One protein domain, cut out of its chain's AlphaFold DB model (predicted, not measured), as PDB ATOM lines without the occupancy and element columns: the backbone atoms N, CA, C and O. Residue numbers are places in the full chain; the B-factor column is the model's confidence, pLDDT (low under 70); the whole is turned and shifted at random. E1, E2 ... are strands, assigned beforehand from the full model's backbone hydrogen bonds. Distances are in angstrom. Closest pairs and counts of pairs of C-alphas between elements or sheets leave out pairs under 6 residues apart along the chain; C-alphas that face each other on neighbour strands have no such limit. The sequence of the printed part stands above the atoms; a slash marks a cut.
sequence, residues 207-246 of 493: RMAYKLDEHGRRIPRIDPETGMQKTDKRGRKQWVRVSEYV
ATOM      1  N   ARG A 207     -48.995  47.298  11.307       86.38
ATOM      2  CA  ARG A 207     -47.527  47.170  11.219       86.38
ATOM      3  C   ARG A 207     -47.046  45.953  12.007       86.38
ATOM      4  O   ARG A 207     -47.712  45.503  12.933       86.38
ATOM      5  N   MET A 208     -45.874  45.429  11.658       88.44
ATOM      6  CA  MET A 208     -45.239  44.339  12.408       88.44
ATOM      7  C   MET A 208     -44.208  44.899  13.393       88.44
ATOM      8  O   MET A 208     -43.042  45.086  13.034       88.44
ATOM      9  N   ALA A 209     -44.621  45.158  14.628       88.06
ATOM     10  CA  ALA A 209     -43.727  45.585  15.702       88.06
ATOM     11  C   ALA A 209     -42.987  44.396  16.338       88.06
ATOM     12  O   ALA A 209     -43.228  43.238  15.987       88.06
ATOM     13  N   TYR A 210     -42.069  44.672  17.264       92.31
ATOM     14  CA  TYR A 210     -41.456  43.649  18.116       92.31
ATOM     15  C   TYR A 210     -42.294  43.473  19.380       92.31
ATOM     16  O   TYR A 210     -42.662  44.468  19.996       92.31
ATOM     17  N   LYS A 211     -42.558  42.230  19.803       92.38
ATOM     18  CA  LYS A 211     -43.180  41.999  21.113       92.38
ATOM     19  C   LYS A 211     -42.172  42.373  22.200       92.38
ATOM     20  O   LYS A 211     -41.022  41.932  22.131       92.38
ATOM     21  N   LEU A 212     -42.603  43.171  23.169       93.56
ATOM     22  CA  LEU A 212     -41.795  43.570  24.319       93.56
ATOM     23  C   LEU A 212     -42.153  42.730  25.555       93.56
ATOM     24  O   LEU A 212     -43.243  42.156  25.620       93.56
ATOM     25  N   ASP A 213     -41.218  42.629  26.495       92.50
ATOM     26  CA  ASP A 213     -41.447  42.138  27.853       92.50
ATOM     27  C   ASP A 213     -41.930  43.271  28.780       92.50
ATOM     28  O   ASP A 213     -42.029  44.432  28.379       92.50
ATOM     29  N   GLU A 214     -42.204  42.932  30.039       91.62
ATOM     30  CA  GLU A 214     -42.637  43.863  31.099       91.62
ATOM     31  C   GLU A 214     -41.648  45.017  31.356       91.62
ATOM     32  O   GLU A 214     -42.003  46.016  31.970       91.62
ATOM     33  N   HIS A 215     -40.405  44.890  30.881       91.00
ATOM     34  CA  HIS A 215     -39.327  45.863  31.043       91.00
ATOM     35  C   HIS A 215     -39.047  46.629  29.730       91.00
ATOM     36  O   HIS A 215     -38.006  47.273  29.592       91.00
ATOM     37  N   GLY A 216     -39.933  46.527  28.730       89.69
ATOM     38  CA  GLY A 216     -39.798  47.186  27.426       89.69
ATOM     39  C   GLY A 216     -38.741  46.574  26.495       89.69
ATOM     40  O   GLY A 216     -38.450  47.132  25.434       89.69
ATOM     41  N   ARG A 217     -38.149  45.425  26.845       93.00
ATOM     42  CA  ARG A 217     -37.100  44.754  26.060       93.00
ATOM     43  C   ARG A 217     -37.732  43.811  25.043       93.00
ATOM     44  O   ARG A 217     -38.747  43.178  25.309       93.00
ATOM     45  N   ARG A 218     -37.133  43.672  23.857       95.25
ATOM     46  CA  ARG A 218     -37.665  42.792  22.797       95.25
ATOM     47  C   ARG A 218     -37.596  41.324  23.229       95.25
ATOM     48  O   ARG A 218     -36.546  40.866  23.667       95.25
ATOM     49  N   ILE A 219     -38.672  40.565  23.025       93.19
ATOM     50  CA  ILE A 219     -38.706  39.131  23.342       93.19
ATOM     51  C   ILE A 219     -37.956  38.337  22.254       93.19
ATOM     52  O   ILE A 219     -38.297  38.451  21.069       93.19
ATOM     53  N   PRO A 220     -36.926  37.539  22.601       94.06
ATOM     54  CA  PRO A 220     -36.181  36.731  21.638       94.06
ATOM     55  C   PRO A 220     -37.054  35.609  21.067       94.06
ATOM     56  O   PRO A 220     -37.867  35.015  21.774       94.06
ATOM     57  N   ARG A 221     -36.884  35.276  19.782       93.00
ATOM     58  CA  ARG A 221     -37.552  34.108  19.191       93.00
ATOM     59  C   ARG A 221     -36.721  32.859  19.489       93.00
ATOM     60  O   ARG A 221     -35.716  32.630  18.823       93.00
ATOM     61  N   ILE A 222     -37.128  32.087  20.490       92.94
ATOM     62  CA  ILE A 222     -36.443  30.857  20.913       92.94
ATOM     63  C   ILE A 222     -36.744  29.689  19.958       92.94
ATOM     64  O   ILE A 222     -37.763  29.682  19.259       92.94
ATOM     65  N   ASP A 223     -35.828  28.727  19.895       88.00
ATOM     66  CA  ASP A 223     -35.998  27.438  19.235       88.00
ATOM     67  C   ASP A 223     -36.506  26.367  20.217       88.00
ATOM     68  O   ASP A 223     -35.830  26.139  21.221       88.00
ATOM     69  N   PRO A 224     -37.650  25.695  19.968       87.50
ATOM     70  CA  PRO A 224     -38.153  24.651  20.865       87.50
ATOM     71  C   PRO A 224     -37.192  23.472  21.062       87.50
ATOM     72  O   PRO A 224     -37.186  22.877  22.131       87.50
ATOM     73  N   GLU A 225     -36.382  23.144  20.051       86.06
ATOM     74  CA  GLU A 225     -35.500  21.966  20.068       86.06
ATOM     75  C   GLU A 225     -34.154  22.221  20.764       86.06
ATOM     76  O   GLU A 225     -33.599  21.315  21.378       86.06
ATOM     77  N   THR A 226     -33.616  23.446  20.683       85.81
ATOM     78  CA  THR A 226     -32.273  23.775  21.209       85.81
ATOM     79  C   THR A 226     -32.288  24.737  22.395       85.81
ATOM     80  O   THR A 226     -31.244  24.980  22.995       85.81
ATOM     81  N   GLY A 227     -33.434  25.352  22.712       86.56
ATOM     82  CA  GLY A 227     -33.560  26.390  23.741       86.56
ATOM     83  C   GLY A 227     -32.848  27.713  23.414       86.56
ATOM     84  O   GLY A 227     -32.958  28.675  24.174       86.56
ATOM     85  N   MET A 228     -32.134  27.805  22.287       86.81
ATOM     86  CA  MET A 228     -31.365  28.991  21.903       86.81
ATOM     87  C   MET A 228     -32.210  30.003  21.117       86.81
ATOM     88  O   MET A 228     -33.235  29.674  20.521       86.81
ATOM     89  N   GLN A 229     -31.774  31.265  21.075       92.69
ATOM     90  CA  GLN A 229     -32.402  32.282  20.224       92.69
ATOM     91  C   GLN A 229     -32.129  31.977  18.744       92.69
ATOM     92  O   GLN A 229     -30.976  32.017  18.311       92.69
ATOM     93  N   LYS A 230     -33.186  31.755  17.950       91.75
ATOM     94  CA  LYS A 230     -33.085  31.543  16.499       91.75
ATOM     95  C   LYS A 230     -32.341  32.710  15.843       91.75
ATOM     96  O   LYS A 230     -32.685  33.877  16.043       91.75
ATOM     97  N   THR A 231     -31.363  32.398  15.005       92.56
ATOM     98  CA  THR A 231     -30.693  33.338  14.095       92.56
ATOM     99  C   THR A 231     -31.239  33.183  12.672       92.56
ATOM    100  O   THR A 231     -31.993  32.256  12.379       92.56
ATOM    101  N   ASP A 232     -30.961  34.131  11.778       89.62
ATOM    102  CA  ASP A 232     -31.218  33.970  10.342       89.62
ATOM    103  C   ASP A 232     -30.005  33.368   9.603       89.62
ATOM    104  O   ASP A 232     -28.944  33.151  10.188       89.62
ATOM    105  N   LYS A 233     -30.134  33.150   8.285       89.25
ATOM    106  CA  LYS A 233     -29.053  32.641   7.412       89.25
ATOM    107  C   LYS A 233     -27.795  33.537   7.353       89.25
ATOM    108  O   LYS A 233     -26.852  33.199   6.648       89.25
ATOM    109  N   ARG A 234     -27.782  34.689   8.036       90.69
ATOM    110  CA  ARG A 234     -26.653  35.627   8.164       90.69
ATOM    111  C   ARG A 234     -26.228  35.810   9.633       90.69
ATOM    112  O   ARG A 234     -25.593  36.807   9.962       90.69
ATOM    113  N   GLY A 235     -26.621  34.897  10.527       88.69
ATOM    114  CA  GLY A 235     -26.288  34.930  11.956       88.69
ATOM    115  C   GLY A 235     -27.055  35.974  12.780       88.69
ATOM    116  O   GLY A 235     -26.782  36.139  13.968       88.69
ATOM    117  N   ARG A 236     -28.026  36.694  12.200       90.50
ATOM    118  CA  ARG A 236     -28.709  37.804  12.883       90.50
ATOM    119  C   ARG A 236     -29.806  37.278  13.806       90.50
ATOM    120  O   ARG A 236     -30.689  36.542  13.370       90.50
ATOM    121  N   LYS A 237     -29.765  37.679  15.079       92.94
ATOM    122  CA  LYS A 237     -30.724  37.292  16.129       92.94
ATOM    123  C   LYS A 237     -32.174  37.651  15.764       92.94
ATOM    124  O   LYS A 237     -32.473  38.812  15.483       92.94
ATOM    125  N   GLN A 238     -33.076  36.666  15.810       93.19
ATOM    126  CA  GLN A 238     -34.511  36.851  15.578       93.19
ATOM    127  C   GLN A 238     -35.256  37.225  16.869       93.19
ATOM    128  O   GLN A 238     -34.939  36.769  17.971       93.19
ATOM    129  N   TRP A 239     -36.308  38.021  16.710       94.50
ATOM    130  CA  TRP A 239     -37.174  38.511  17.784       94.50
ATOM    131  C   TRP A 239     -38.626  38.164  17.465       94.50
ATOM    132  O   TRP A 239     -38.999  38.090  16.290       94.50
ATOM    133  N   VAL A 240     -39.453  37.975  18.491       92.56
ATOM    134  CA  VAL A 240     -40.899  37.814  18.316       92.56
ATOM    135  C   VAL A 240     -41.471  39.117  17.756       92.56
ATOM    136  O   VAL A 240     -41.178  40.203  18.259       92.56
ATOM    137  N   ARG A 241     -42.287  39.017  16.703       92.44
ATOM    138  CA  ARG A 241     -43.002  40.154  16.110       92.44
ATOM    139  C   ARG A 241     -44.503  39.953  16.239       92.44
ATOM    140  O   ARG A 241     -44.987  38.840  16.056       92.44
ATOM    141  N   VAL A 242     -45.220  41.033  16.520       88.75
ATOM    142  CA  VAL A 242     -46.684  41.071  16.641       88.75
ATOM    143  C   VAL A 242     -47.263  42.040  15.620       88.75
ATOM    144  O   VAL A 242     -46.603  43.004  15.226       88.75
ATOM    145  N   SER A 243     -48.479  41.757  15.153       84.56
ATOM    146  CA  SER A 243     -49.206  42.650  14.252       84.56
ATOM    147  C   SER A 243     -49.976  43.664  15.089       84.56
ATOM    148  O   SER A 243     -50.993  43.330  15.689       84.56
ATOM    149  N   GLU A 244     -49.470  44.890  15.151       82.00
ATOM    150  CA  GLU A 244     -50.165  46.014  15.775       82.00
ATOM    151  C   GLU A 244     -51.157  46.606  14.777       82.00
ATOM    152  O   GLU A 244     -50.819  46.800  13.604       82.00
ATOM    153  N   TYR A 245     -52.365  46.925  15.237       76.94
ATOM    154  CA  TYR A 245     -53.301  47.751  14.481       76.94
ATOM    155  C   TYR A 245     -52.946  49.224  14.701       76.94
ATOM    156  O   TYR A 245     -52.797  49.655  15.837       76.94
ATOM    157  N   VAL A 246     -52.751  49.971  13.613       79.69
ATOM    158  CA  VAL A 246     -52.184  51.337  13.642       79.69
ATOM    159  C   VAL A 246     -53.199  52.383  13.185       79.69
ATOM    160  O   VAL A 246     -52.978  53.572  13.352       79.69
TER     161      VAL A 246
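This is residues 207 to 246 of the 493 residues of the protein "Mobilization protein" of Bifidobacterium longum subsp. longum (UniProt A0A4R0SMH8). With little regular structure, this is one long, loose loop, residues 211 to 240, closed at its base by a small two-stranded antiparallel ribbon, E1 and E2. The loop makes the length, running far from the ribbon and folding back to it. The printed part has 40 residues, no named helix, and E1 then E2 along the chain; the class is all strand, with only 9 residues in named elements. It is loose, with a radius of gyration of the C-alphas of 11.4 A and spans of 33 by 22 by 15 A.

Start at E1, residues 207 to 210, and look across to E2, residues 241 to 245: they are antiparallel neighbours forming a hairpin, at 138 degrees between directions. C-alphas 210 and 241 face each other at 4.3 A. N 207 and O 244, 3.0 A apart, and N 244 and O 207, 2.9 A apart, are within hydrogen-bond range.

Find C-alpha 207 at (-47.527, 47.170, 11.219); E1 runs 9.8 A to C-alpha 210. E2 runs 12.9 A, ending at C-alpha 245 at (-53.301, 47.751, 14.481).

The C-alphas of Thr 226 and Val 246, the two farthest apart, are 34.8 A apart. The link from E1 to E2 is long, 30 residues. The printed part has no cut, and no printed residue is under 70 in pLDDT.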